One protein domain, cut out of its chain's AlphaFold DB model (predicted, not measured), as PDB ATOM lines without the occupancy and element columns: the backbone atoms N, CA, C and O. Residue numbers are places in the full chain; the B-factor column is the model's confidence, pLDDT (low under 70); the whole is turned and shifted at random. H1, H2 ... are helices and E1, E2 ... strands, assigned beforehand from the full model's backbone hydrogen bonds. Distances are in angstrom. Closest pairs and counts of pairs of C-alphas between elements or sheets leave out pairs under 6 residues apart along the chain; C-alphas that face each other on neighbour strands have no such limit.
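Overview. This is residues 8 to 217 of the 383 residues of the protein "2'-5'-oligoadenylate synthetase like" of Suricata suricatta (UniProt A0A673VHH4). Look first for a strongly twisted five-stranded sheet at the core, with H2 and H4 packed on one face and H7 and the short H3 on the other. Toward one end of the longest axis, off the sheet, H1 and H8 make a nearly perpendicular pair; the loop of residues 47 to 60 lies toward the other end, and H6 is off the sheet near Phe 92 of H4. Here are 210 printed residues with eight named helices and five named strands, in the order H1 H2 E1 H3 E2 H4 H5 E3 E4 E5 H6 H7 H8, of mixed class; the sheet, E1 E2 E5 E4 E3, is mixed. The whole is compact, with a radius of gyration of the C-alphas of 18.4 A and spans of 59 by 44 by 28 A.

Arrangement. Start at E2, residues 79 to 86, and E5, residues 146 to 154: they are parallel, with N 82 and O 150 2.8 A apart. Antiparallel to E2 is edge strand E1, residues 61 to 67, with N 65 and O 83 at 2.9 A. E3, residues 122 to 127, E4, residues 133 to 139, and E5 form a meander of two hairpins, each strand antiparallel to the one before; N 149 and O 136 are 2.8 A apart, N 125 and O 135 2.9 A. Three layers are H2, residues 27 to 46, and H4, residues 92 to 111, on one face, the sheet, and H7, residues 186 to 198, on the other. H4 is over E5 at a height of 6.8 A. H3, residues 68 to 72, touches H7, closest at C-alphas 72 and 198, 4.2 A. H5, residues 114 to 117, only grazes the sheet with residues 116 to 117. E2, H4, H5 and E3 form a split strand-helix-strand unit, two strands that run the same way in one sheet with helices between them along the chain and E5 and E4 between them in the sheet; its crossover is right-handed. H1, residues 12 to 23, touches H8, residues 202 to 216, about perpendicular at 83 degrees; C-alphas 19 and 206 are closest, 6.5 A. H6, residues 169 to 177, is close but not clearly touching H4, with C-alphas 92 and 175 closest at 6.7 A. Every O i to N i+4 pair is within hydrogen-bond range in H2, H3, H6 and H8, against 6 of 8 in H1, 14 of 16 in H4 and 6 of 9 in H7; H5 is too short for one.

Along the chain. Find C-alpha 12 at (-27.883, -1.750, -10.419), where H1 begins. H2 spans 28.2 A, E5 25.7 A and H4, kinked by 57 degrees near residue 99, 27.6 A. H8 ends at C-alpha 216, (-13.354, 6.610, -1.015).

Size, cuts and confidence. The farthest C-alphas, of Ser 13 and Gln 57, are 60.3 A apart. The printed part has no cut; the links H2 to E1 and E5 to H6 are long. Look for pLDDT under 70 at residues 51 to 57, 161 to 164 and 217.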
ATOM      1  N   TYR A   8     -18.293  -0.539  -9.961       80.25
ATOM      2  CA  TYR A   8     -18.668  -0.163 -11.329       80.25
ATOM      3  C   TYR A   8     -19.075  -1.354 -12.208       80.25
ATOM      4  O   TYR A   8     -19.898  -1.187 -13.101       80.25
ATOM      5  N   ASP A   9     -18.568  -2.552 -11.911       82.00
ATOM      6  CA  ASP A   9     -18.934  -3.787 -12.616       82.00
ATOM      7  C   ASP A   9     -20.199  -4.438 -12.032       82.00
ATOM      8  O   ASP A   9     -20.671  -5.467 -12.518       82.00
ATOM      9  N   THR A  10     -20.753  -3.868 -10.957       85.12
ATOM     10  CA  THR A  10     -21.932  -4.401 -10.279       85.12
ATOM     11  C   THR A  10     -23.203  -3.808 -10.897       85.12
ATOM     12  O   THR A  10     -23.439  -2.607 -10.761       85.12
ATOM     13  N   PRO A  11     -24.082  -4.621 -11.520       88.00
ATOM     14  CA  PRO A  11     -25.350  -4.132 -12.056       88.00
ATOM     15  C   PRO A  11     -26.210  -3.477 -10.973       88.00
ATOM     16  O   PRO A  11     -26.227  -3.940  -9.830       88.00
ATOM     17  N   ALA A  12     -27.004  -2.469 -11.346       90.81
ATOM     18  CA  ALA A  12     -27.883  -1.750 -10.419       90.81
ATOM     19  C   ALA A  12     -28.785  -2.692  -9.593       90.81
ATOM     20  O   ALA A  12     -28.954  -2.503  -8.390       90.81
ATOM     21  N   SER A  13     -29.285  -3.768 -10.212       93.88
ATOM     22  CA  SER A  13     -30.113  -4.796  -9.566       93.88
ATOM     23  C   SER A  13     -29.391  -5.612  -8.483       93.88
ATOM     24  O   SER A  13     -30.046  -6.262  -7.674       93.88
ATOM     25  N   ARG A  14     -28.052  -5.587  -8.441       94.12
ATOM     26  CA  ARG A  14     -27.218  -6.343  -7.492       94.12
ATOM     27  C   ARG A  14     -26.556  -5.471  -6.423       94.12
ATOM     28  O   ARG A  14     -25.841  -6.010  -5.577       94.12
ATOM     29  N   LEU A  15     -26.801  -4.157  -6.416       94.50
ATOM     30  CA  LEU A  15     -26.174  -3.233  -5.461       94.50
ATOM     31  C   LEU A  15     -26.506  -3.566  -4.002       94.50
ATOM     32  O   LEU A  15     -25.651  -3.438  -3.132       94.50
ATOM     33  N   ASP A  16     -27.711  -4.058  -3.725       94.75
ATOM     34  CA  ASP A  16     -28.079  -4.489  -2.375       94.75
ATOM     35  C   ASP A  16     -27.249  -5.680  -1.891       94.75
ATOM     36  O   ASP A  16     -26.724  -5.667  -0.775       94.75
ATOM     37  N   SER A  17     -27.082  -6.690  -2.749       94.06
ATOM     38  CA  SER A  17     -26.215  -7.835  -2.464       94.06
ATOM     39  C   SER A  17     -24.763  -7.397  -2.303       94.06
ATOM     40  O   SER A  17     -24.077  -7.892  -1.414       94.06
ATOM     41  N   TYR A  18     -24.309  -6.437  -3.115       92.62
ATOM     42  CA  TYR A  18     -22.967  -5.874  -3.009       92.62
ATOM     43  C   TYR A  18     -22.729  -5.214  -1.649       92.62
ATOM     44  O   TYR A  18     -21.738  -5.511  -0.984       92.62
ATOM     45  N   VAL A  19     -23.662  -4.371  -1.191       92.75
ATOM     46  CA  VAL A  19     -23.565  -3.725   0.125       92.75
ATOM     47  C   VAL A  19     -23.521  -4.769   1.239       92.75
ATOM     48  O   VAL A  19     -22.661  -4.680   2.113       92.75
ATOM     49  N   ALA A  20     -24.413  -5.762   1.205       91.69
ATOM     50  CA  ALA A  20     -24.508  -6.784   2.246       91.69
ATOM     51  C   ALA A  20     -23.266  -7.689   2.321       91.69
ATOM     52  O   ALA A  20     -22.869  -8.081   3.413       91.69
ATOM     53  N   GLN A  21     -22.659  -8.017   1.178       90.44
ATOM     54  CA  GLN A  21     -21.524  -8.944   1.111       90.44
ATOM     55  C   GLN A  21     -20.169  -8.262   1.308       90.44
ATOM     56  O   GLN A  21     -19.269  -8.874   1.877       90.44
ATOM     57  N   TRP A  22     -20.009  -7.022   0.835       88.19
ATOM     58  CA  TRP A  22     -18.687  -6.392   0.719       88.19
ATOM     59  C   TRP A  22     -18.522  -5.109   1.525       88.19
ATOM     60  O   TRP A  22     -17.392  -4.725   1.811       88.19
ATOM     61  N   LEU A  23     -19.614  -4.420   1.878       89.56
ATOM     62  CA  LEU A  23     -19.545  -3.135   2.595       89.56
ATOM     63  C   LEU A  23     -20.043  -3.214   4.035       89.56
ATOM     64  O   LEU A  23     -19.726  -2.347   4.851       89.56
ATOM     65  N   GLN A  24     -20.880  -4.198   4.351       88.31
ATOM     66  CA  GLN A  24     -21.375  -4.391   5.698       88.31
ATOM     67  C   GLN A  24     -20.312  -5.128   6.527       88.31
ATOM     68  O   GLN A  24     -19.926  -6.234   6.160       88.31
ATOM     69  N   PRO A  25     -19.837  -4.549   7.647       86.38
ATOM     70  CA  PRO A  25     -18.893  -5.238   8.520       86.38
ATOM     71  C   PRO A  25     -19.532  -6.494   9.121       86.38
ATOM     72  O   PRO A  25     -20.725  -6.481   9.458       86.38
ATOM     73  N   SER A  26     -18.731  -7.541   9.328       87.88
ATOM     74  CA  SER A  26     -19.175  -8.688  10.119       87.88
ATOM     75  C   SER A  26     -19.403  -8.278  11.576       87.88
ATOM     76  O   SER A  26     -18.894  -7.259  12.065       87.88
ATOM     77  N   ARG A  27     -20.229  -9.055  12.275       89.19
ATOM     78  CA  ARG A  27     -20.561  -8.775  13.669       89.19
ATOM     79  C   ARG A  27     -19.339  -8.971  14.562       89.19
ATOM     80  O   ARG A  27     -19.076  -8.117  15.401       89.19
ATOM     81  N   GLU A  28     -18.601 -10.047  14.329       88.88
ATOM     82  CA  GLU A  28     -17.411 -10.436  15.083       88.88
ATOM     83  C   GLU A  28     -16.335  -9.354  14.979       88.88
ATOM     84  O   GLU A  28     -15.836  -8.877  15.995       88.88
ATOM     85  N   TRP A  29     -16.067  -8.884  13.756       89.38
ATOM     86  CA  TRP A  29     -15.133  -7.786  13.505       89.38
ATOM     87  C   TRP A  29     -15.542  -6.512  14.246       89.38
ATOM     88  O   TRP A  29     -14.732  -5.842  14.885       89.38
ATOM     89  N   LYS A  30     -16.835  -6.170  14.199       88.94
ATOM     90  CA  LYS A  30     -17.344  -4.954  14.840       88.94
ATOM     91  C   LYS A  30     -17.213  -5.017  16.361       88.94
ATOM     92  O   LYS A  30     -16.940  -3.990  16.977       88.94
ATOM     93  N   GLU A  31     -17.477  -6.176  16.957       91.38
ATOM     94  CA  GLU A  31     -17.319  -6.404  18.396       91.38
ATOM     95  C   GLU A  31     -15.851  -6.259  18.807       91.38
ATOM     96  O   GLU A  31     -15.560  -5.576  19.785       91.38
ATOM     97  N   GLU A  32     -14.935  -6.791  18.001       92.06
ATOM     98  CA  GLU A  32     -13.501  -6.723  18.256       92.06
ATOM     99  C   GLU A  32     -12.941  -5.291  18.179       92.06
ATOM    100  O   GLU A  32     -12.264  -4.831  19.099       92.06
ATOM    101  N   VAL A  33     -13.280  -4.534  17.129       91.06
ATOM    102  CA  VAL A  33     -12.872  -3.121  17.034       91.06
ATOM    103  C   VAL A  33     -13.491  -2.296  18.164       91.06
ATOM    104  O   VAL A  33     -12.859  -1.392  18.712       91.06
ATOM    105  N   LEU A  34     -14.735  -2.600  18.543       91.56
ATOM    106  CA  LEU A  34     -15.399  -1.912  19.642       91.56
ATOM    107  C   LEU A  34     -14.697  -2.163  20.983       91.56
ATOM    108  O   LEU A  34     -14.628  -1.233  21.781       91.56
ATOM    109  N   GLU A  35     -14.183  -3.367  21.220       93.88
ATOM    110  CA  GLU A  35     -13.408  -3.710  22.416       93.88
ATOM    111  C   GLU A  35     -12.114  -2.883  22.503       93.88
ATOM    112  O   GLU A  35     -11.862  -2.244  23.525       93.88
ATOM    113  N   ALA A  36     -11.346  -2.797  21.411       94.25
ATOM    114  CA  ALA A  36     -10.127  -1.983  21.361       94.25
ATOM    115  C   ALA A  36     -10.423  -0.493  21.628       94.25
ATOM    116  O   ALA A  36      -9.787   0.154  22.462       94.25
ATOM    117  N   VAL A  37     -11.467   0.051  20.991       94.56
ATOM    118  CA  VAL A  37     -11.901   1.440  21.213       94.56
ATOM    119  C   VAL A  37     -12.401   1.649  22.647       94.56
ATOM    120  O   VAL A  37     -12.192   2.719  23.216       94.56
ATOM    121  N   GLN A  38     -13.045   0.655  23.266       95.38
ATOM    122  CA  GLN A  38     -13.476   0.739  24.665       95.38
ATOM    123  C   GLN A  38     -12.293   0.887  25.626       95.38
ATOM    124  O   GLN A  38     -12.433   1.630  26.597       95.38
ATOM    125  N   THR A  39     -11.140   0.270  25.350       95.88
ATOM    126  CA  THR A  39      -9.914   0.483  26.138       95.88
ATOM    127  C   THR A  39      -9.487   1.953  26.110       95.88
ATOM    128  O   THR A  39      -9.266   2.538  27.167       95.88
ATOM    129  N   VAL A  40      -9.505   2.595  24.935       96.25
ATOM    130  CA  VAL A  40      -9.234   4.042  24.806       96.25
ATOM    131  C   VAL A  40     -10.261   4.871  25.583       96.25
ATOM    132  O   VAL A  40      -9.905   5.787  26.319       96.25
ATOM    133  N   GLN A  41     -11.555   4.553  25.455       96.06
ATOM    134  CA  GLN A  41     -12.610   5.281  26.170       96.06
ATOM    135  C   GLN A  41     -12.494   5.140  27.692       96.06
ATOM    136  O   GLN A  41     -12.836   6.084  28.403       96.06
ATOM    137  N   LYS A  42     -12.075   3.968  28.178       95.50
ATOM    138  CA  LYS A  42     -11.849   3.695  29.598       95.50
ATOM    139  C   LYS A  42     -10.673   4.523  30.109       95.50
ATOM    140  O   LYS A  42     -10.866   5.294  31.041       95.50
ATOM    141  N   PHE A  43      -9.531   4.449  29.422       95.31
ATOM    142  CA  PHE A  43      -8.349   5.253  29.725       95.31
ATOM    143  C   PHE A  43      -8.698   6.740  29.850       95.31
ATOM    144  O   PHE A  43      -8.490   7.337  30.896       95.31
ATOM    145  N   LEU A  44      -9.346   7.320  28.832       94.94
ATOM    146  CA  LEU A  44      -9.703   8.741  28.840       94.94
ATOM    147  C   LEU A  44     -10.596   9.142  30.024       94.94
ATOM    148  O   LEU A  44     -10.556  10.289  30.446       94.94
ATOM    149  N   ARG A  45     -11.442   8.241  30.537       93.00
ATOM    150  CA  ARG A  45     -12.351   8.541  31.657       93.00
ATOM    151  C   ARG A  45     -11.692   8.409  33.025       93.00
ATOM    152  O   ARG A  45     -12.148   9.066  33.953       93.00
ATOM    153  N   GLU A  46     -10.716   7.519  33.153       90.25
ATOM    154  CA  GLU A  46     -10.053   7.197  34.422       90.25
ATOM    155  C   GLU A  46      -8.763   8.006  34.627       90.25
ATOM    156  O   GLU A  46      -8.323   8.192  35.762       90.25
ATOM    157  N   GLU A  47      -8.166   8.506  33.543       87.94
ATOM    158  CA  GLU A  47      -6.924   9.272  33.586       87.94
ATOM    159  C   GLU A  47      -7.132  10.672  34.183       87.94
ATOM    160  O   GLU A  47      -8.093  11.378  33.867       87.94
ATOM    161  N   HIS A  48      -6.181  11.089  35.022       82.56
ATOM    162  CA  HIS A  48      -6.141  12.430  35.598       82.56
ATOM    163  C   HIS A  48      -5.177  13.296  34.784       82.56
ATOM    164  O   HIS A  48      -3.983  12.988  34.659       82.56
ATOM    165  N   PHE A  49      -5.697  14.382  34.216       82.81
ATOM    166  CA  PHE A  49      -4.931  15.307  33.391       82.81
ATOM    167  C   PHE A  49      -4.586  16.548  34.224       82.81
ATOM    168  O   PHE A  49      -5.451  17.372  34.511       82.81
ATOM    169  N   GLU A  50      -3.327  16.677  34.640       77.62
ATOM    170  CA  GLU A  50      -2.847  17.885  35.321       77.62
ATOM    171  C   GLU A  50      -2.768  19.033  34.310       77.62
ATOM    172  O   GLU A  50      -2.141  18.900  33.256       77.62
ATOM    173  N   GLY A  51      -3.455  20.140  34.597       65.44
ATOM    174  CA  GLY A  51      -3.487  21.291  33.701       65.44
ATOM    175  C   GLY A  51      -2.159  22.046  33.695       65.44
ATOM    176  O   GLY A  51      -1.646  22.439  34.739       65.44
ATOM    177  N   GLU A  52      -1.628  22.310  32.503       64.31
ATOM    178  CA  GLU A  52      -0.513  23.237  32.286       64.31
ATOM    179  C   GLU A  52      -1.034  24.512  31.576       64.31
ATOM    180  O   GLU A  52      -2.110  24.518  30.979       64.31
ATOM    181  N   HIS A  53      -0.288  25.623  31.626       60.69
ATOM    182  CA  HIS A  53      -0.577  26.852  30.854       60.69
ATOM    183  C   HIS A  53      -1.917  27.572  31.143       60.69
ATOM    184  O   HIS A  53      -2.571  28.081  30.228       60.69
ATOM    185  N   GLY A  54      -2.305  27.688  32.417       60.78
ATOM    186  CA  GLY A  54      -3.487  28.462  32.833       60.78
ATOM    187  C   GLY A  54      -4.822  27.731  32.663       60.78
ATOM    188  O   GLY A  54      -5.869  28.369  32.731       60.78
ATOM    189  N   LEU A  55      -4.770  26.418  32.429       67.00
ATOM    190  CA  LEU A  55      -5.896  25.500  32.581       67.00
ATOM    191  C   LEU A  55      -6.192  25.236  34.066       67.00
ATOM    192  O   LEU A  55      -5.339  25.475  34.923       67.00
ATOM    193  N   ASP A  56      -7.387  24.712  34.356       69.75
ATOM    194  CA  ASP A  56      -7.741  24.222  35.692       69.75
ATOM    195  C   ASP A  56      -6.680  23.250  36.220       69.75
ATOM    196  O   ASP A  56      -6.127  22.447  35.468       69.75
ATOM    197  N   GLN A  57      -6.436  23.283  37.533       68.38
ATOM    198  CA  GLN A  57      -5.433  22.437  38.190       68.38
ATOM    199  C   GLN A  57      -5.666  20.933  37.938       68.38
ATOM    200  O   GLN A  57      -4.713  20.159  37.891       68.38
ATOM    201  N   GLU A  58      -6.920  20.534  37.712       82.44
ATOM    202  CA  GLU A  58      -7.316  19.179  37.339       82.44
ATOM    203  C   GLU A  58      -8.296  19.219  36.156       82.44
ATOM    204  O   GLU A  58      -9.444  19.659  36.277       82.44
ATOM    205  N   VAL A  59      -7.857  18.724  35.000       87.94
ATOM    206  CA  VAL A  59      -8.686  18.578  33.805       87.94
ATOM    207  C   VAL A  59      -9.332  17.192  33.816       87.94
ATOM    208  O   VAL A  59      -8.658  16.163  33.814       87.94
ATOM    209  N   ARG A  60     -10.669  17.149  33.802       90.00
ATOM    210  CA  ARG A  60     -11.447  15.903  33.825       90.00
ATOM    211  C   ARG A  60     -12.214  15.698  32.533       90.00
ATOM    212  O   ARG A  60     -12.783  16.633  31.964       90.00
ATOM    213  N   VAL A  61     -12.306  14.445  32.100       94.31
ATOM    214  CA  VAL A  61     -13.159  14.057  30.976       94.31
ATOM    215  C   VAL A  61     -14.602  13.922  31.451       94.31
ATOM    216  O   VAL A  61     -14.977  12.981  32.144       94.31
ATOM    217  N   LEU A  62     -15.446  14.861  31.028       93.25
ATOM    218  CA  LEU A  62     -16.872  14.883  31.348       93.25
ATOM    219  C   LEU A  62     -17.654  13.818  30.576       93.25
ATOM    220  O   LEU A  62     -18.651  13.287  31.069       93.25
ATOM    221  N   LYS A  63     -17.271  13.573  29.317       94.12
ATOM    222  CA  LYS A  63     -17.972  12.643  28.423       94.12
ATOM    223  C   LYS A  63     -17.102  12.274  27.227       94.12
ATOM    224  O   LYS A  63     -16.477  13.134  26.624       94.12
ATOM    225  N   VAL A  64     -17.158  11.006  26.819       95.44
ATOM    226  CA  VAL A  64     -16.553  10.530  25.563       95.44
ATOM    227  C   VAL A  64     -17.646  10.019  24.638       95.44
ATOM    228  O   VAL A  64     -18.424   9.133  25.014       95.44
ATOM    229  N   VAL A  65     -17.691  10.547  23.419       93.69
ATOM    230  CA  VAL A  65     -18.701  10.230  22.410       93.69
ATOM    231  C   VAL A  65     -18.033   9.616  21.188       93.69
ATOM    232  O   VAL A  65     -17.159  10.217  20.581       93.69
ATOM    233  N   LYS A  66     -18.496   8.428  20.787       94.44
ATOM    234  CA  LYS A  66     -18.150   7.839  19.486       94.44
ATOM    235  C   LYS A  66     -18.929   8.541  18.387       94.44
ATOM    236  O   LYS A  66     -20.168   8.540  18.432       94.44
ATOM    237  N   VAL A  67     -18.213   9.092  17.420       91.75
ATOM    238  CA  VAL A  67     -18.759   9.871  16.307       91.75
ATOM    239  C   VAL A  67     -18.347   9.230  14.982       91.75
ATOM    240  O   VAL A  67     -17.980   8.048  14.945       91.75
ATOM    241  N   GLY A  68     -18.545   9.952  13.880       87.69
ATOM    242  CA  GLY A  68     -18.200   9.466  12.554       87.69
ATOM    243  C   GLY A  68     -18.893   8.155  12.189       87.69
ATOM    244  O   GLY A  68     -20.008   7.839  12.626       87.69
ATOM    245  N   SER A  69     -18.203   7.369  11.369       85.31
ATOM    246  CA  SER A  69     -18.738   6.153  10.748       85.31
ATOM    247  C   SER A  69     -19.145   5.067  11.754       85.31
ATOM    248  O   SER A  69     -20.173   4.405  11.571       85.31
ATOM    249  N   PHE A  70     -18.369   4.885  12.828       85.31
ATOM    250  CA  PHE A  70     -18.710   3.948  13.906       85.31
ATOM    251  C   PHE A  70     -19.882   4.458  14.744       85.31
ATOM    252  O   PHE A  70     -20.797   3.691  15.047       85.31
ATOM    253  N   GLY A  71     -19.887   5.749  15.093       83.62
ATOM    254  CA  GLY A  71     -20.920   6.350  15.936       83.62
ATOM    255  C   GLY A  71     -22.308   6.364  15.294       83.62
ATOM    256  O   GLY A  71     -23.310   6.154  15.984       83.62
ATOM    257  N   ASN A  72     -22.381   6.586  13.980       87.44
ATOM    258  CA  ASN A  72     -23.646   6.670  13.244       87.44
ATOM    259  C   ASN A  72     -24.087   5.352  12.572       87.44
ATOM    260  O   ASN A  72     -25.197   5.265  12.044       87.44
ATOM    261  N   GLY A  73     -23.253   4.308  12.625       86.56
ATOM    262  CA  GLY A  73     -23.570   2.996  12.066       86.56
ATOM    263  C   GLY A  73     -23.445   2.921  10.543       86.56
ATOM    264  O   GLY A  73     -24.228   2.204   9.917       86.56
ATOM    265  N   THR A  74     -22.470   3.623   9.959       89.31
ATOM    266  CA  THR A  74     -22.123   3.610   8.520       89.31
ATOM    267  C   THR A  74     -20.652   3.237   8.274       89.31
ATOM    268  O   THR A  74     -20.025   3.701   7.321       89.31
ATOM    269  N   VAL A  75     -20.071   2.437   9.172       87.75
ATOM    270  CA  VAL A  75     -18.677   1.978   9.097       87.75
ATOM    271  C   VAL A  75     -18.402   1.147   7.836       87.75
ATOM    272  O   VAL A  75     -19.251   0.350   7.432       87.75
ATOM    273  N   LEU A  76     -17.227   1.390   7.242       81.69
ATOM    274  CA  LEU A  76     -16.652   0.684   6.084       81.69
ATOM    275  C   LEU A  76     -15.204   0.219   6.322       81.69
ATOM    276  O   LEU A  76     -14.741  -0.689   5.645       81.69
ATOM    277  N   ARG A  77     -14.476   0.893   7.219       71.88
ATOM    278  CA  ARG A  77     -13.063   0.668   7.543       71.88
ATOM    279  C   ARG A  77     -12.857   0.797   9.048       71.88
ATOM    280  O   ARG A  77     -13.726   1.320   9.751       71.88
ATOM    281  N   SER A  78     -11.684   0.395   9.494       78.56
ATOM    282  CA  SER A  78     -11.206   0.337  10.877       78.56
ATOM    283  C   SER A  78     -10.778   1.725  11.378       78.56
ATOM    284  O   SER A  78      -9.643   1.938  11.774       78.56
ATOM    285  N   THR A  79     -11.672   2.715  11.303       86.44
ATOM    286  CA  THR A  79     -11.407   4.098  11.742       86.44
ATOM    287  C   THR A  79     -12.410   4.534  12.805       86.44
ATOM    288  O   THR A  79     -13.597   4.618  12.493       86.44
ATOM    289  N   ALA A  80     -11.981   4.855  14.021       90.81
ATOM    290  CA  ALA A  80     -12.850   5.291  15.109       90.81
ATOM    291  C   ALA A  80     -12.599   6.756  15.481       90.81
ATOM    292  O   ALA A  80     -11.491   7.144  15.819       90.81
ATOM    293  N   GLU A  81     -13.654   7.566  15.485       94.50
ATOM    294  CA  GLU A  81     -13.578   8.972  15.883       94.50
ATOM    295  C   GLU A  81     -14.225   9.150  17.263       94.50
ATOM    296  O   GLU A  81     -15.358   8.706  17.503       94.50
ATOM    297  N   LEU A  82     -13.505   9.802  18.171       97.38
ATOM    298  CA  LEU A  82     -13.899  10.066  19.547       97.38
ATOM    299  C   LEU A  82     -13.881  11.571  19.809       97.38
ATOM    300  O   LEU A  82     -12.856  12.225  19.658       97.38
ATOM    301  N   VAL A  83     -15.011  12.103  20.266       97.25
ATOM    302  CA  VAL A  83     -15.079  13.455  20.827       97.25
ATOM    303  C   VAL A  83     -15.008  13.366  22.343       97.25
ATOM    304  O   VAL A  83     -15.757  12.597  22.958       97.25
ATOM    305  N   VAL A  84     -14.104  14.142  22.934       97.19
ATOM    306  CA  VAL A  84     -13.805  14.149  24.367       97.19
ATOM    307  C   VAL A  84     -14.188  15.507  24.937       97.19
ATOM    308  O   VAL A  84     -13.534  16.513  24.688       97.19
ATOM    309  N   PHE A  85     -15.270  15.528  25.708       96.25
ATOM    310  CA  PHE A  85     -15.734  16.722  26.397       96.25
ATOM    311  C   PHE A  85     -14.977  16.890  27.706       96.25
ATOM    312  O   PHE A  85     -14.989  15.976  28.536       96.25
ATOM    313  N   LEU A  86     -14.358  18.050  27.899       94.19
ATOM    314  CA  LEU A  86     -13.453  18.320  29.018       94.19
ATOM    315  C   LEU A  86     -14.032  19.367  29.966       94.19
ATOM    316  O   LEU A  86     -14.802  20.228  29.548       94.19
ATOM    317  N   SER A  87     -13.671  19.272  31.248       92.06
ATOM    318  CA  SER A  87     -14.136  20.197  32.288       92.06
ATOM    319  C   SER A  87     -13.541  21.592  32.167       92.06
ATOM    320  O   SER A  87     -14.199  22.543  32.551       92.06
ATOM    321  N   CYS A  88     -12.336  21.703  31.609       91.25
ATOM    322  CA  CYS A  88     -11.583  22.952  31.516       91.25
ATOM    323  C   CYS A  88     -12.030  23.882  30.382       91.25
ATOM    324  O   CYS A  88     -11.428  24.930  30.183       91.25
ATOM    325  N   PHE A  89     -13.017  23.471  29.583       93.81
ATOM    326  CA  PHE A  89     -13.606  24.316  28.555       93.81
ATOM    327  C   PHE A  89     -14.974  24.780  29.037       93.81
ATOM    328  O   PHE A  89     -15.907  23.981  29.140       93.81
ATOM    329  N   HIS A  90     -15.096  26.077  29.292       92.69
ATOM    330  CA  HIS A  90     -16.336  26.731  29.707       92.69
ATOM    331  C   HIS A  90     -16.957  27.562  28.576       92.69
ATOM    332  O   HIS A  90     -18.100  28.003  28.676       92.69
ATOM    333  N   SER A  91     -16.214  27.773  27.486       94.62
ATOM    334  CA  SER A  91     -16.654  28.511  26.303       94.62
ATOM    335  C   SER A  91     -15.926  28.033  25.043       94.62
ATOM    336  O   SER A  91     -14.880  27.383  25.119       94.62
ATOM    337  N   PHE A  92     -16.448  28.396  23.870       95.88
ATOM    338  CA  PHE A  92     -15.762  28.148  22.598       95.88
ATOM    339  C   PHE A  92     -14.434  28.922  22.500       95.88
ATOM    340  O   PHE A  92     -13.480  28.447  21.886       95.88
ATOM    341  N   GLN A  93     -14.337  30.094  23.133       94.00
ATOM    342  CA  GLN A  93     -13.108  30.888  23.206       94.00
ATOM    343  C   GLN A  93     -12.014  30.158  23.995       94.00
ATOM    344  O   GLN A  93     -10.856  30.149  23.578       94.00
ATOM    345  N   GLU A  94     -12.372  29.528  25.117       92.81
ATOM    346  CA  GLU A  94     -11.434  28.720  25.902       92.81
ATOM    347  C   GLU A  94     -10.991  27.467  25.152       92.81
ATOM    348  O   GLU A  94      -9.793  27.179  25.129       92.81
ATOM    349  N   GLU A  95     -11.923  26.774  24.484       94.31
ATOM    350  CA  GLU A  95     -11.591  25.660  23.590       94.31
ATOM    351  C   GLU A  95     -10.564  26.118  22.549       94.31
ATOM    352  O   GLU A  95      -9.481  25.551  22.480       94.31
ATOM    353  N   ALA A  96     -10.827  27.210  21.824       92.31
ATOM    354  CA  ALA A  96      -9.909  27.725  20.806       92.31
ATOM    355  C   ALA A  96      -8.522  28.085  21.356       92.31
ATOM    356  O   ALA A  96      -7.509  27.820  20.707       92.31
ATOM    357  N   LYS A  97      -8.468  28.691  22.545       91.75
ATOM    358  CA  LYS A  97      -7.217  29.127  23.171       91.75
ATOM    359  C   LYS A  97      -6.363  27.951  23.644       91.75
ATOM    360  O   LYS A  97      -5.140  28.008  23.539       91.75
ATOM    361  N   HIS A  98      -6.992  26.908  24.179       92.12
ATOM    362  CA  HIS A  98      -6.298  25.823  24.871       92.12
ATOM    363  C   HIS A  98      -6.304  24.482  24.113       92.12
ATOM    364  O   HIS A  98      -5.686  23.526  24.581       92.12
ATOM    365  N   HIS A  99      -6.927  24.408  22.929       93.12
ATOM    366  CA  HIS A  99      -7.067  23.184  22.122       93.12
ATOM    367  C   HIS A  99      -5.753  22.416  21.941       93.12
ATOM    368  O   HIS A  99      -5.673  21.227  22.238       93.12
ATOM    369  N   GLN A 100      -4.694  23.111  21.513       93.06
ATOM    370  CA  GLN A 100      -3.375  22.511  21.264       93.06
ATOM    371  C   GLN A 100      -2.702  21.989  22.534       93.06
ATOM    372  O   GLN A 100      -2.107  20.910  22.528       93.06
ATOM    373  N   ALA A 101      -2.808  22.743  23.631       92.38
ATOM    374  CA  ALA A 101      -2.241  22.342  24.914       92.38
ATOM    375  C   ALA A 101      -2.912  21.054  25.414       92.38
ATOM    376  O   ALA A 101      -2.234  20.124  25.842       92.38
ATOM    377  N   ILE A 102      -4.236  20.958  25.264       94.12
ATOM    378  CA  ILE A 102      -5.002  19.762  25.612       94.12
ATOM    379  C   ILE A 102      -4.652  18.570  24.717       94.12
ATOM    380  O   ILE A 102      -4.461  17.471  25.234       94.12
ATOM    381  N   LEU A 103      -4.534  18.755  23.400       95.31
ATOM    382  CA  LEU A 103      -4.094  17.678  22.504       95.31
ATOM    383  C   LEU A 103      -2.713  17.145  22.908       95.31
ATOM    384  O   LEU A 103      -2.535  15.932  23.014       95.31
ATOM    385  N   SER A 104      -1.772  18.043  23.210       93.56
ATOM    386  CA  SER A 104      -0.424  17.689  23.678       93.56
ATOM    387  C   SER A 104      -0.452  16.940  25.016       93.56
ATOM    388  O   SER A 104       0.285  15.971  25.212       93.56
ATOM    389  N   LEU A 105      -1.335  17.349  25.928       92.94
ATOM    390  CA  LEU A 105      -1.520  16.705  27.226       92.94
ATOM    391  C   LEU A 105      -2.080  15.282  27.081       92.94
ATOM    392  O   LEU A 105      -1.549  14.346  27.680       92.94
ATOM    393  N   ILE A 106      -3.109  15.100  26.246       94.75
ATOM    394  CA  ILE A 106      -3.681  13.779  25.952       94.75
ATOM    395  C   ILE A 106      -2.634  12.884  25.276       94.75
ATOM    396  O   ILE A 106      -2.478  11.733  25.680       94.75
ATOM    397  N   TRP A 107      -1.881  13.415  24.305       95.00
ATOM    398  CA  TRP A 107      -0.785  12.710  23.626       95.00
ATOM    399  C   TRP A 107       0.239  12.158  24.631       95.00
ATOM    400  O   TRP A 107       0.504  10.956  24.661       95.00
ATOM    401  N   LYS A 108       0.733  13.012  25.541       92.69
ATOM    402  CA  LYS A 108       1.727  12.638  26.565       92.69
ATOM    403  C   LYS A 108       1.219  11.520  27.477       92.69
ATOM    404  O   LYS A 108       1.979  10.624  27.842       92.69
ATOM    405  N   LYS A 109      -0.064  11.563  27.843       93.12
ATOM    406  CA  LYS A 109      -0.689  10.564  28.715       93.12
ATOM    407  C   LYS A 109      -0.939   9.235  28.000       93.12
ATOM    408  O   LYS A 109      -0.678   8.187  28.586       93.12
ATOM    409  N   LEU A 110      -1.379   9.257  26.739       94.31
ATOM    410  CA  LEU A 110      -1.579   8.037  25.944       94.31
ATOM    411  C   LEU A 110      -0.276   7.252  25.772       94.31
ATOM    412  O   LEU A 110      -0.287   6.033  25.912       94.31
ATOM    413  N   TRP A 111       0.844   7.946  25.548       90.31
ATOM    414  CA  TRP A 111       2.161   7.315  25.405       90.31
ATOM    415  C   TRP A 111       2.587   6.509  26.646       90.31
ATOM    416  O   TRP A 111       3.291   5.509  26.535       90.31
ATOM    417  N   GLY A 112       2.144   6.919  27.838       90.12
ATOM    418  CA  GLY A 112       2.424   6.218  29.095       90.12
ATOM    419  C   GLY A 112       1.466   5.065  29.420       90.12
ATOM    420  O   GLY A 112       1.680   4.360  30.407       90.12
ATOM    421  N   CYS A 113       0.403   4.863  28.635       93.62
ATOM    422  CA  CYS A 113      -0.658   3.916  28.965       93.62
ATOM    423  C   CYS A 113      -0.287   2.472  28.592       93.62
ATOM    424  O   CYS A 113      -0.313   2.092  27.423       93.62
ATOM    425  N   GLN A 114      -0.027   1.632  29.599       94.19
ATOM    426  CA  GLN A 114       0.327   0.218  29.398       94.19
ATOM    427  C   GLN A 114      -0.758  -0.580  28.662       94.19
ATOM    428  O   GLN A 114      -0.437  -1.391  27.795       94.19
ATOM    429  N   ASP A 115      -2.037  -0.323  28.950       94.56
ATOM    430  CA  ASP A 115      -3.150  -1.015  28.287       94.56
ATOM    431  C   ASP A 115      -3.197  -0.726  26.781       94.56
ATOM    432  O   ASP A 115      -3.544  -1.609  25.997       94.56
ATOM    433  N   LEU A 116      -2.839   0.495  26.366       94.94
ATOM    434  CA  LEU A 116      -2.784   0.877  24.954       94.94
ATOM    435  C   LEU A 116      -1.493   0.411  24.284       94.94
ATOM    436  O   LEU A 116      -1.541  -0.039  23.143       94.94
ATOM    437  N   LEU A 117      -0.362   0.425  24.995       94.56
ATOM    438  CA  LEU A 117       0.879  -0.193  24.518       94.56
ATOM    439  C   LEU A 117       0.691  -1.699  24.270       94.56
ATOM    440  O   LEU A 117       1.173  -2.223  23.270       94.56
ATOM    441  N   ALA A 118      -0.083  -2.387  25.116       95.00
ATOM    442  CA  ALA A 118      -0.460  -3.788  24.914       95.00
ATOM    443  C   ALA A 118      -1.392  -4.008  23.706       95.00
ATOM    444  O   ALA A 118      -1.497  -5.131  23.216       95.00
ATOM    445  N   LEU A 119      -2.061  -2.956  23.224       95.75
ATOM    446  CA  LEU A 119      -2.785  -2.949  21.953       95.75
ATOM    447  C   LEU A 119      -1.901  -2.488  20.783       95.75
ATOM    448  O   LEU A 119      -2.434  -2.225  19.717       95.75
ATOM    449  N   GLY A 120      -0.580  -2.363  20.935       94.62
ATOM    450  CA  GLY A 120       0.301  -1.959  19.837       94.62
ATOM    451  C   GLY A 120       0.092  -0.510  19.395       94.62
ATOM    452  O   GLY A 120       0.022  -0.245  18.201       94.62
ATOM    453  N   LEU A 121      -0.062   0.411  20.353       95.88
ATOM    454  CA  LEU A 121      -0.164   1.848  20.092       95.88
ATOM    455  C   LEU A 121       1.020   2.359  19.253       95.88
ATOM    456  O   LEU A 121       2.162   2.325  19.714       95.88
ATOM    457  N   GLU A 122       0.734   2.881  18.061       91.69
ATOM    458  CA  GLU A 122       1.728   3.421  17.125       91.69
ATOM    459  C   GLU A 122       1.184   4.634  16.335       91.69
ATOM    460  O   GLU A 122       0.063   5.095  16.573       91.69
ATOM    461  N   ASP A 123       2.017   5.214  15.460       90.62
ATOM    462  CA  ASP A 123       1.685   6.323  14.543       90.62
ATOM    463  C   ASP A 123       0.968   7.527  15.184       90.62
ATOM    464  O   ASP A 123       0.043   8.108  14.615       90.62
ATOM    465  N   MET A 124       1.373   7.902  16.400       94.25
ATOM    466  CA  MET A 124       0.715   8.970  17.148       94.25
ATOM    467  C   MET A 124       1.165  10.363  16.689       94.25
ATOM    468  O   MET A 124       2.303  10.769  16.931       94.25
ATOM    469  N   GLU A 125       0.245  11.136  16.118       94.81
ATOM    470  CA  GLU A 125       0.494  12.483  15.603       94.81
ATOM    471  C   GLU A 125      -0.678  13.444  15.859       94.81
ATOM    472  O   GLU A 125      -1.841  13.045  15.943       94.81
ATOM    473  N   ILE A 126      -0.378  14.741  15.969       94.25
ATOM    474  CA  ILE A 126      -1.398  15.795  15.945       94.25
ATOM    475  C   ILE A 126      -1.541  16.265  14.499       94.25
ATOM    476  O   ILE A 126      -0.621  16.857  13.933       94.25
ATOM    477  N   VAL A 127      -2.703  16.000  13.906       90.06
ATOM    478  CA  VAL A 127      -3.016  16.369  12.524       90.06
ATOM    479  C   VAL A 127      -3.677  17.740  12.509       90.06
ATOM    480  O   VAL A 127      -4.718  17.940  13.138       90.06
ATOM    481  N   GLN A 128      -3.081  18.667  11.758       88.62
ATOM    482  CA  GLN A 128      -3.639  20.001  11.549       88.62
ATOM    483  C   GLN A 128      -4.871  19.937  10.642       88.62
ATOM    484  O   GLN A 128      -4.842  19.324   9.572       88.62
ATOM    485  N   GLY A 129      -5.963  20.570  11.065       85.06
ATOM    486  CA  GLY A 129      -7.261  20.459  10.419       85.06
ATOM    487  C   GLY A 129      -8.297  21.429  10.978       85.06
ATOM    488  O   GLY A 129      -7.980  22.484  11.516       85.06
ATOM    489  N   VAL A 130      -9.573  21.081  10.807       86.12
ATOM    490  CA  VAL A 130     -10.714  21.895  11.251       86.12
ATOM    491  C   VAL A 130     -11.665  21.008  12.072       86.12
ATOM    492  O   VAL A 130     -12.579  20.411  11.493       86.12
ATOM    493  N   PRO A 131     -11.473  20.901  13.402       90.62
ATOM    494  CA  PRO A 131     -10.295  21.341  14.161       90.62
ATOM    495  C   PRO A 131      -9.139  20.331  14.084       90.62
ATOM    496  O   PRO A 131      -9.291  19.223  13.565       90.62
ATOM    497  N   ASP A 132      -7.992  20.708  14.644       93.94
ATOM    498  CA  ASP A 132      -6.869  19.798  14.865       93.94
ATOM    499  C   ASP A 132      -7.289  18.609  15.735       93.94
ATOM    500  O   ASP A 132      -8.111  18.738  16.652       93.94
ATOM    501  N   ALA A 133      -6.713  17.445  15.458       96.19
ATOM    502  CA  ALA A 133      -7.068  16.208  16.133       96.19
ATOM    503  C   ALA A 133      -5.836  15.350  16.409       96.19
ATOM    504  O   ALA A 133      -4.865  15.360  15.656       96.19
ATOM    505  N   LEU A 134      -5.903  14.568  17.482       97.44
ATOM    506  CA  LEU A 134      -4.891  13.575  17.804       97.44
ATOM    507  C   LEU A 134      -5.246  12.262  17.107       97.44
ATOM    508  O   LEU A 134      -6.323  11.715  17.341       97.44
ATOM    509  N   VAL A 135      -4.355  11.766  16.259       95.62
ATOM    510  CA  VAL A 135      -4.530  10.531  15.492       95.62
ATOM    511  C   VAL A 135      -3.468   9.526  15.918       95.62
ATOM    512  O   VAL A 135      -2.329   9.901  16.164       95.62
ATOM    513  N   PHE A 136      -3.855   8.263  16.050       95.56
ATOM    514  CA  PHE A 136      -2.949   7.146  16.314       95.56
ATOM    515  C   PHE A 136      -3.573   5.837  15.845       95.56
ATOM    516  O   PHE A 136      -4.761   5.784  15.508       95.56
ATOM    517  N   THR A 137      -2.798   4.765  15.850       94.50
ATOM    518  CA  THR A 137      -3.260   3.416  15.524       94.50
ATOM    519  C   THR A 137      -3.120   2.495  16.731       94.50
ATOM    520  O   THR A 137      -2.226   2.639  17.559       94.50
ATOM    521  N   ILE A 138      -4.072   1.575  16.867       95.25
ATOM    522  CA  ILE A 138      -4.045   0.460  17.819       95.25
ATOM    523  C   ILE A 138      -4.489  -0.802  17.095       95.25
ATOM    524  O   ILE A 138      -5.219  -0.738  16.110       95.25
ATOM    525  N   GLN A 139      -4.101  -1.955  17.600       94.00
ATOM    526  CA  GLN A 139      -4.457  -3.256  17.068       94.00
ATOM    527  C   GLN A 139      -5.607  -3.876  17.854       94.00
ATOM    528  O   GLN A 139      -5.761  -3.700  19.066       94.00
ATOM    529  N   THR A 140      -6.429  -4.642  17.152       92.69
ATOM    530  CA  THR A 140      -7.395  -5.525  17.789       92.69
ATOM    531  C   THR A 140      -6.716  -6.739  18.432       92.69
ATOM    532  O   THR A 140      -5.668  -7.203  17.990       92.69
ATOM    533  N   ARG A 141      -7.317  -7.297  19.491       90.25
ATOM    534  CA  ARG A 141      -6.676  -8.357  20.290       90.25
ATOM    535  C   ARG A 141      -6.598  -9.719  19.599       90.25
ATOM    536  O   ARG A 141      -5.706 -10.494  19.931       90.25
ATOM    537  N   LYS A 142      -7.547 -10.065  18.722       89.38
ATOM    538  CA  LYS A 142      -7.650 -11.415  18.138       89.38
ATOM    539  C   LYS A 142      -7.050 -11.468  16.740       89.38
ATOM    540  O   LYS A 142      -6.350 -12.425  16.426       89.38
ATOM    541  N   THR A 143      -7.338 -10.475  15.907       88.75
ATOM    542  CA  THR A 143      -6.918 -10.426  14.500       88.75
ATOM    543  C   THR A 143      -5.693  -9.554  14.258       88.75
ATOM    544  O   THR A 143      -5.163  -9.595  13.149       88.75
ATOM    545  N   ALA A 144      -5.228  -8.807  15.270       88.94
ATOM    546  CA  ALA A 144      -4.155  -7.818  15.141       88.94
ATOM    547  C   ALA A 144      -4.418  -6.803  14.012       88.94
ATOM    548  O   ALA A 144      -3.506  -6.324  13.341       88.94
ATOM    549  N   GLU A 145      -5.691  -6.494  13.768       87.25
ATOM    550  CA  GLU A 145      -6.093  -5.548  12.744       87.25
ATOM    551  C   GLU A 145      -5.872  -4.119  13.231       87.25
ATOM    552  O   GLU A 145      -6.278  -3.759  14.337       87.25
ATOM    553  N   LEU A 146      -5.265  -3.292  12.380       88.44
ATOM    554  CA  LEU A 146      -5.010  -1.890  12.679       88.44
ATOM    555  C   LEU A 146      -6.305  -1.074  12.663       88.44
ATOM    556  O   LEU A 146      -7.029  -1.030  11.667       88.44
ATOM    557  N   VAL A 147      -6.555  -0.375  13.765       90.81
ATOM    558  CA  VAL A 147      -7.648   0.566  13.973       90.81
ATOM    559  C   VAL A 147      -7.059   1.959  14.150       90.81
ATOM    560  O   VAL A 147      -6.403   2.242  15.150       90.81
ATOM    561  N   THR A 148      -7.334   2.857  13.209       93.00
ATOM    562  CA  THR A 148      -6.987   4.276  13.348       93.00
ATOM    563  C   THR A 148      -7.995   4.952  14.269       93.00
ATOM    564  O   THR A 148      -9.198   4.926  14.003       93.00
ATOM    565  N   VAL A 149      -7.525   5.579  15.339       95.69
ATOM    566  CA  VAL A 149      -8.345   6.321  16.295       95.69
ATOM    567  C   VAL A 149      -8.036   7.809  16.178       95.69
ATOM    568  O   VAL A 149      -6.880   8.213  16.147       95.69
ATOM    569  N   THR A 150      -9.082   8.630  16.131       96.50
ATOM    570  CA  THR A 150      -8.991  10.093  16.113       96.50
ATOM    571  C   THR A 150      -9.676  10.658  17.350       96.50
ATOM    572  O   THR A 150     -10.846  10.360  17.593       96.50
ATOM    573  N   ILE A 151      -8.974  11.484  18.120       97.62
ATOM    574  CA  ILE A 151      -9.475  12.163  19.316       97.62
ATOM    575  C   ILE A 151      -9.604  13.662  19.040       97.62
ATOM    576  O   ILE A 151      -8.640  14.320  18.650       97.62
ATOM    577  N   MET A 152     -10.794  14.198  19.305       97.38
ATOM    578  CA  MET A 152     -11.114  15.622  19.217       97.38
ATOM    579  C   MET A 152     -11.612  16.128  20.580       97.38
ATOM    580  O   MET A 152     -12.717  15.761  20.999       97.38
ATOM    581  N   PRO A 153     -10.822  16.944  21.294       96.75
ATOM    582  CA  PRO A 153     -11.289  17.701  22.451       96.75
ATOM    583  C   PRO A 153     -12.421  18.656  22.065       96.75
ATOM    584  O   PRO A 153     -12.434  19.156  20.943       96.75
ATOM    585  N   ALA A 154     -13.373  18.894  22.969       97.25
ATOM    586  CA  ALA A 154     -14.505  19.778  22.691       97.25
ATOM    587  C   ALA A 154     -15.111  20.410  23.949       97.25
ATOM    588  O   ALA A 154     -15.203  19.769  25.004       97.25
ATOM    589  N   TYR A 155     -15.616  21.636  23.818       95.88
ATOM    590  CA  TYR A 155     -16.486  22.275  24.798       95.88
ATOM    591  C   TYR A 155     -17.870  21.611  24.812       95.88
ATOM    592  O   TYR A 155     -18.500  21.362  23.781       95.88
ATOM    593  N   ARG A 156     -18.406  21.335  26.006       95.31
ATOM    594  CA  ARG A 156     -19.720  20.699  26.177       95.31
ATOM    595  C   ARG A 156     -20.885  21.692  26.074       95.31
ATOM    596  O   ARG A 156     -21.689  21.815  26.995       95.31
ATOM    597  N   ALA A 157     -21.032  22.322  24.913       93.06
ATOM    598  CA  ALA A 157     -22.026  23.371  24.660       93.06
ATOM    599  C   ALA A 157     -23.499  22.939  24.847       93.06
ATOM    600  O   ALA A 157     -24.357  23.760  25.153       93.06
ATOM    601  N   LEU A 158     -23.811  21.648  24.674       90.06
ATOM    602  CA  LEU A 158     -25.185  21.118  24.734       90.06
ATOM    603  C   LEU A 158     -25.607  20.593  26.122       90.06
ATOM    604  O   LEU A 158     -26.740  20.144  26.299       90.06
ATOM    605  N   GLY A 159     -24.712  20.600  27.117       82.06
ATOM    606  CA  GLY A 159     -25.027  20.153  28.477       82.06
ATOM    607  C   GLY A 159     -25.397  18.661  28.612       82.06
ATOM    608  O   GLY A 159     -24.798  17.774  27.988       82.06
ATOM    609  N   SER A 160     -26.326  18.348  29.523       74.12
ATOM    610  CA  SER A 160     -26.747  16.976  29.866       74.12
ATOM    611  C   SER A 160     -27.899  16.436  29.009       74.12
ATOM    612  O   SER A 160     -28.035  15.216  28.906       74.12
ATOM    613  N   SER A 161     -28.677  17.302  28.354       57.53
ATOM    614  CA  SER A 161     -29.861  16.919  27.579       57.53
ATOM    615  C   SER A 161     -29.612  17.037  26.077       57.53
ATOM    616  O   SER A 161     -29.903  18.054  25.456       57.53
ATOM    617  N   VAL A 162     -29.109  15.961  25.470       59.84
ATOM    618  CA  VAL A 162     -29.204  15.772  24.013       59.84
ATOM    619  C   VAL A 162     -30.318  14.763  23.745       59.84
ATOM    620  O   VAL A 162     -30.083  13.642  23.293       59.84
ATOM    621  N   SER A 163     -31.548  15.144  24.099       55.34
ATOM    622  CA  SER A 163     -32.725  14.533  23.478       55.34
ATOM    623  C   SER A 163     -32.820  15.046  22.034       55.34
ATOM    624  O   SER A 163     -32.150  16.008  21.670       55.34
ATOM    625  N   THR A 164     -33.646  14.438  21.187       56.47
ATOM    626  CA  THR A 164     -33.939  14.910  19.816       56.47
ATOM    627  C   THR A 164     -34.534  16.331  19.740       56.47
ATOM    628  O   THR A 164     -34.936  16.768  18.667       56.47
ATOM    629  N   SER A 165     -34.613  17.040  20.865       70.12
ATOM    630  CA  SER A 165     -34.962  18.447  21.001       70.12
ATOM    631  C   SER A 165     -33.914  19.376  20.386       70.12
ATOM    632  O   SER A 165     -32.708  19.147  20.488       70.12
ATOM    633  N   GLN A 166     -34.396  20.464  19.796       83.31
ATOM    634  CA  GLN A 166     -33.577  21.552  19.276       83.31
ATOM    635  C   GLN A 166     -32.741  22.193  20.404       83.31
ATOM    636  O   GLN A 166     -33.286  22.434  21.485       83.31
ATOM    637  N   PRO A 167     -31.440  22.466  20.186       87.25
ATOM    638  CA  PRO A 167     -30.636  23.223  21.142       87.25
ATOM    639  C   PRO A 167     -31.185  24.632  21.352       87.25
ATOM    640  O   PRO A 167     -31.787  25.211  20.447       87.25
ATOM    641  N   GLN A 168     -30.925  25.188  22.531       89.88
ATOM    642  CA  GLN A 168     -31.260  26.575  22.840       89.88
ATOM    643  C   GLN A 168     -30.525  27.522  21.864       89.88
ATOM    644  O   GLN A 168     -29.317  27.342  21.664       89.88
ATOM    645  N   PRO A 169     -31.213  28.485  21.217       92.88
ATOM    646  CA  PRO A 169     -30.609  29.382  20.226       92.88
ATOM    647  C   PRO A 169     -29.366  30.131  20.723       92.88
ATOM    648  O   PRO A 169     -28.451  30.384  19.942       92.88
ATOM    649  N   GLU A 170     -29.288  30.423  22.020       93.56
ATOM    650  CA  GLU A 170     -28.179  31.118  22.684       93.56
ATOM    651  C   GLU A 170     -26.844  30.371  22.518       93.56
ATOM    652  O   GLU A 170     -25.776  30.982  22.431       93.56
ATOM    653  N   VAL A 171     -26.888  29.040  22.391       93.81
ATOM    654  CA  VAL A 171     -25.704  28.220  22.090       93.81
ATOM    655  C   VAL A 171     -25.148  28.544  20.699       93.81
ATOM    656  O   VAL A 171     -23.937  28.571  20.499       93.81
ATOM    657  N   TYR A 172     -26.016  28.816  19.725       94.25
ATOM    658  CA  TYR A 172     -25.586  29.202  18.382       94.25
ATOM    659  C   TYR A 172     -25.179  30.673  18.308       94.25
ATOM    660  O   TYR A 172     -24.244  30.995  17.581       94.25
ATOM    661  N   VAL A 173     -25.830  31.554  19.075       95.75
ATOM    662  CA  VAL A 173     -25.419  32.963  19.194       95.75
ATOM    663  C   VAL A 173     -23.994  33.048  19.745       95.75
ATOM    664  O   VAL A 173     -23.126  33.605  19.080       95.75
ATOM    665  N   SER A 174     -23.715  32.383  20.872       94.62
ATOM    666  CA  SER A 174     -22.363  32.337  21.456       94.62
ATOM    667  C   SER A 174     -21.318  31.728  20.512       94.62
ATOM    668  O   SER A 174     -20.187  32.213  20.440       94.62
ATOM    669  N   LEU A 175     -21.688  30.707  19.729       95.81
ATOM    670  CA  LEU A 175     -20.824  30.149  18.684       95.81
ATOM    671  C   LEU A 175     -20.469  31.193  17.612       95.81
ATOM    672  O   LEU A 175     -19.306  31.304  17.227       95.81
ATOM    673  N   ILE A 176     -21.456  31.948  17.121       94.50
ATOM    674  CA  ILE A 176     -21.269  32.974  16.082       94.50
ATOM    675  C   ILE A 176     -20.395  34.121  16.609       94.50
ATOM    676  O   ILE A 176     -19.464  34.550  15.925       94.50
ATOM    677  N   GLU A 177     -20.646  34.566  17.839       94.81
ATOM    678  CA  GLU A 177     -19.893  35.631  18.521       94.81
ATOM    679  C   GLU A 177     -18.447  35.235  18.857       94.81
ATOM    680  O   GLU A 177     -17.608  36.091  19.125       94.81
ATOM    681  N   THR A 178     -18.114  33.944  18.811       93.44
ATOM    682  CA  THR A 178     -16.735  33.479  19.013       93.44
ATOM    683  C   THR A 178     -15.815  33.868  17.852       93.44
ATOM    684  O   THR A 178     -14.600  33.914  18.025       93.44
ATOM    685  N   HIS A 179     -16.371  34.149  16.666       90.31
ATOM    686  CA  HIS A 179     -15.608  34.509  15.463       90.31
ATOM    687  C   HIS A 179     -14.504  33.498  15.080       90.31
ATOM    688  O   HIS A 179     -13.507  33.856  14.454       90.31
ATOM    689  N   GLY A 180     -14.672  32.222  15.446       86.69
ATOM    690  CA  GLY A 180     -13.738  31.159  15.074       86.69
ATOM    691  C   GLY A 180     -13.885  30.716  13.617       86.69
ATOM    692  O   GLY A 180     -14.877  31.010  12.947       86.69
ATOM    693  N   TYR A 181     -12.895  29.966  13.127       87.44
ATOM    694  CA  TYR A 181     -12.930  29.422  11.771       87.44
ATOM    695  C   TYR A 181     -14.142  28.483  11.580       87.44
ATOM    696  O   TYR A 181     -14.389  27.632  12.446       87.44
ATOM    697  N   PRO A 182     -14.904  28.593  10.471       88.00
ATOM    698  CA  PRO A 182     -16.077  27.756  10.237       88.00
ATOM    699  C   PRO A 182     -15.766  26.259  10.349       88.00
ATOM    700  O   PRO A 182     -14.937  25.730   9.617       88.00
ATOM    701  N   GLY A 183     -16.461  25.571  11.257       87.94
ATOM    702  CA  GLY A 183     -16.317  24.129  11.477       87.94
ATOM    703  C   GLY A 183     -15.381  23.723  12.621       87.94
ATOM    704  O   GLY A 183     -15.500  22.586  13.076       87.94
ATOM    705  N   ASN A 184     -14.543  24.626  13.151       91.38
ATOM    706  CA  ASN A 184     -13.615  24.294  14.245       91.38
ATOM    707  C   ASN A 184     -14.335  23.730  15.476       91.38
ATOM    708  O   ASN A 184     -13.917  22.725  16.026       91.38
ATOM    709  N   PHE A 185     -15.469  24.316  15.855       95.94
ATOM    710  CA  PHE A 185     -16.244  23.879  17.024       95.94
ATOM    711  C   PHE A 185     -17.320  22.840  16.689       95.94
ATOM    712  O   PHE A 185     -18.254  22.612  17.458       95.94
ATOM    713  N   SER A 186     -17.240  22.213  15.512       95.06
ATOM    714  CA  SER A 186     -18.177  21.155  15.136       95.06
ATOM    715  C   SER A 186     -18.191  19.955  16.106       95.06
ATOM    716  O   SER A 186     -19.288  19.422  16.325       95.06
ATOM    717  N   PRO A 187     -17.078  19.566  16.775       96.19
ATOM    718  CA  PRO A 187     -17.099  18.508  17.789       96.19
ATOM    719  C   PRO A 187     -18.059  18.776  18.955       96.19
ATOM    720  O   PRO A 187     -18.697  17.842  19.451       96.19
ATOM    721  N   SER A 188     -18.265  20.041  19.324       95.75
ATOM    722  CA  SER A 188     -19.186  20.460  20.391       95.75
ATOM    723  C   SER A 188     -20.652  20.114  20.086       95.75
ATOM    724  O   SER A 188     -21.467  19.944  20.994       95.75
ATOM    725  N   PHE A 189     -20.978  19.897  18.804       94.94
ATOM    726  CA  PHE A 189     -22.293  19.479  18.303       94.94
ATOM    727  C   PHE A 189     -22.311  18.041  17.766       94.94
ATOM    728  O   PHE A 189     -23.277  17.610  17.129       94.94
ATOM    729  N   SER A 190     -21.254  17.273  18.021       94.06
ATOM    730  CA  SER A 190     -21.055  15.950  17.425       94.06
ATOM    731  C   SER A 190     -22.155  14.936  17.750       94.06
ATOM    732  O   SER A 190     -22.450  14.047  16.947       94.06
ATOM    733  N   GLU A 191     -22.829  15.072  18.893       92.88
ATOM    734  CA  GLU A 191     -23.982  14.234  19.224       92.88
ATOM    735  C   GLU A 191     -25.168  14.483  18.290       92.88
ATOM    736  O   GLU A 191     -25.811  13.517  17.877       92.88
ATOM    737  N   LEU A 192     -25.423  15.739  17.908       92.56
ATOM    738  CA  LEU A 192     -26.471  16.092  16.946       92.56
ATOM    739  C   LEU A 192     -26.128  15.537  15.565       92.56
ATOM    740  O   LEU A 192     -26.952  14.848  14.963       92.56
ATOM    741  N   GLN A 193     -24.890  15.745  15.106       92.56
ATOM    742  CA  GLN A 193     -24.395  15.214  13.831       92.56
ATOM    743  C   GLN A 193     -24.521  13.688  13.770       92.56
ATOM    744  O   GLN A 193     -25.037  13.121  12.803       92.56
ATOM    745  N   ARG A 194     -24.104  13.001  14.841       92.50
ATOM    746  CA  ARG A 194     -24.254  11.551  14.966       92.50
ATOM    747  C   ARG A 194     -25.722  11.155  14.919       92.50
ATOM    748  O   ARG A 194     -26.073  10.250  14.167       92.50
ATOM    749  N   ASN A 195     -26.570  11.784  15.730       91.50
ATOM    750  CA  ASN A 195     -27.977  11.416  15.872       91.50
ATOM    751  C   ASN A 195     -28.771  11.648  14.578       91.50
ATOM    752  O   ASN A 195     -29.651  10.839  14.277       91.50
ATOM    753  N   PHE A 196     -28.411  12.671  13.798       92.56
ATOM    754  CA  PHE A 196     -29.002  12.971  12.494       92.56
ATOM    755  C   PHE A 196     -28.897  11.791  11.517       92.56
ATOM    756  O   PHE A 196     -29.854  11.470  10.817       92.56
ATOM    757  N   VAL A 197     -27.760  11.085  11.520       94.00
ATOM    758  CA  VAL A 197     -27.526   9.911  10.660       94.00
ATOM    759  C   VAL A 197     -27.894   8.596  11.362       94.00
ATOM    760  O   VAL A 197     -28.413   7.662  10.749       94.00
ATOM    761  N   LYS A 198     -27.652   8.496  12.673       92.25
ATOM    762  CA  LYS A 198     -27.825   7.261  13.449       92.25
ATOM    763  C   LYS A 198     -29.273   6.783  13.494       92.25
ATOM    764  O   LYS A 198     -29.485   5.573  13.502       92.25
ATOM    765  N   HIS A 199     -30.254   7.679  13.515       91.81
ATOM    766  CA  HIS A 199     -31.671   7.302  13.618       91.81
ATOM    767  C   HIS A 199     -32.363   7.132  12.258       91.81
ATOM    768  O   HIS A 199     -33.580   7.009  12.193       91.81
ATOM    769  N   GLN A 200     -31.588   7.078  11.171       93.75
ATOM    770  CA  GLN A 200     -32.111   6.843   9.829       93.75
ATOM    771  C   GLN A 200     -32.433   5.360   9.561       93.75
ATOM    772  O   GLN A 200     -31.790   4.477  10.155       93.75
ATOM    773  N   PRO A 201     -33.365   5.064   8.628       96.75
ATOM    774  CA  PRO A 201     -33.714   3.701   8.233       96.75
ATOM    775  C   PRO A 201     -32.500   2.875   7.789       96.75
ATOM    776  O   PRO A 201     -31.568   3.387   7.165       96.75
ATOM    777  N   THR A 202     -32.531   1.563   8.038       94.50
ATOM    778  CA  THR A 202     -31.428   0.646   7.691       94.50
ATOM    779  C   THR A 202     -31.064   0.713   6.208       94.50
ATOM    780  O   THR A 202     -29.883   0.760   5.874       94.50
ATOM    781  N   LYS A 203     -32.062   0.811   5.321       95.75
ATOM    782  CA  LYS A 203     -31.847   0.923   3.871       95.75
ATOM    783  C   LYS A 203     -31.113   2.211   3.485       95.75
ATOM    784  O   LYS A 203     -30.206   2.170   2.659       95.75
ATOM    785  N   LEU A 204     -31.431   3.333   4.136       96.56
ATOM    786  CA  LEU A 204     -30.708   4.590   3.934       96.56
ATOM    787  C   LEU A 204     -29.259   4.473   4.424       96.56
ATOM    788  O   LEU A 204     -28.343   4.928   3.748       96.56
ATOM    789  N   LYS A 205     -29.004   3.777   5.538       94.75
ATOM    790  CA  LYS A 205     -27.626   3.491   5.979       94.75
ATOM    791  C   LYS A 205     -26.861   2.595   5.004       94.75
ATOM    792  O   LYS A 205     -25.649   2.759   4.869       94.75
ATOM    793  N   SER A 206     -27.532   1.660   4.334       94.62
ATOM    794  CA  SER A 206     -26.937   0.870   3.249       94.62
ATOM    795  C   SER A 206     -26.544   1.753   2.062       94.62
ATOM    796  O   SER A 206     -25.419   1.647   1.581       94.62
ATOM    797  N   LEU A 207     -27.407   2.693   1.659       95.75
ATOM    798  CA  LEU A 207     -27.080   3.680   0.625       95.75
ATOM    799  C   LEU A 207     -25.902   4.579   1.036       95.75
ATOM    800  O   LEU A 207     -24.981   4.786   0.254       95.75
ATOM    801  N   LEU A 208     -25.883   5.067   2.279       94.50
ATOM    802  CA  LEU A 208     -24.775   5.878   2.795       94.50
ATOM    803  C   LEU A 208     -23.445   5.116   2.769       94.50
ATOM    804  O   LEU A 208     -22.417   5.697   2.432       94.50
ATOM    805  N   ARG A 209     -23.445   3.812   3.081       92.88
ATOM    806  CA  ARG A 209     -22.256   2.960   2.916       92.88
ATOM    807  C   ARG A 209     -21.811   2.885   1.461       92.88
ATOM    808  O   ARG A 209     -20.625   3.045   1.196       92.88
ATOM    809  N   LEU A 210     -22.746   2.678   0.537       93.00
ATOM    810  CA  LEU A 210     -22.450   2.616  -0.893       93.00
ATOM    811  C   LEU A 210     -21.809   3.917  -1.395       93.00
ATOM    812  O   LEU A 210     -20.762   3.874  -2.035       93.00
ATOM    813  N   LEU A 211     -22.384   5.067  -1.035       91.31
ATOM    814  CA  LEU A 211     -21.869   6.386  -1.409       91.31
ATOM    815  C   LEU A 211     -20.494   6.666  -0.804       91.31
ATOM    816  O   LEU A 211     -19.609   7.161  -1.493       91.31
ATOM    817  N   LYS A 212     -20.283   6.321   0.469       88.38
ATOM    818  CA  LYS A 212     -18.973   6.474   1.118       88.38
ATOM    819  C   LYS A 212     -17.923   5.580   0.475       88.38
ATOM    820  O   LYS A 212     -16.796   6.020   0.283       88.38
ATOM    821  N   HIS A 213     -18.289   4.349   0.118       87.25
ATOM    822  CA  HIS A 213     -17.400   3.446  -0.597       87.25
ATOM    823  C   HIS A 213     -17.043   4.015  -1.973       87.25
ATOM    824  O   HIS A 213     -15.862   4.089  -2.298       87.25
ATOM    825  N   TRP A 214     -18.037   4.488  -2.732       85.88
ATOM    826  CA  TRP A 214     -17.836   5.170  -4.012       85.88
ATOM    827  C   TRP A 214     -16.910   6.386  -3.879       85.88
ATOM    828  O   TRP A 214     -15.942   6.493  -4.618       85.88
ATOM    829  N   TYR A 215     -17.142   7.248  -2.887       81.12
ATOM    830  CA  TYR A 215     -16.333   8.444  -2.645       81.12
ATOM    831  C   TYR A 215     -14.884   8.117  -2.242       81.12
ATOM    832  O   TYR A 215     -13.946   8.799  -2.645       81.12
ATOM    833  N   GLN A 216     -14.682   7.060  -1.447       73.75
ATOM    834  CA  GLN A 216     -13.354   6.610  -1.015       73.75
ATOM    835  C   GLN A 216     -12.569   5.889  -2.110       73.75
ATOM    836  O   GLN A 216     -11.335   5.863  -2.062       73.75
ATOM    837  N   GLN A 217     -13.251   5.282  -3.082       68.19
ATOM    838  CA  GLN A 217     -12.596   4.869  -4.309       68.19
ATOM    839  C   GLN A 217     -12.224   6.145  -5.065       68.19
ATOM    840  O   GLN A 217     -13.028   6.673  -5.826       68.19
TER     841      GLN A 217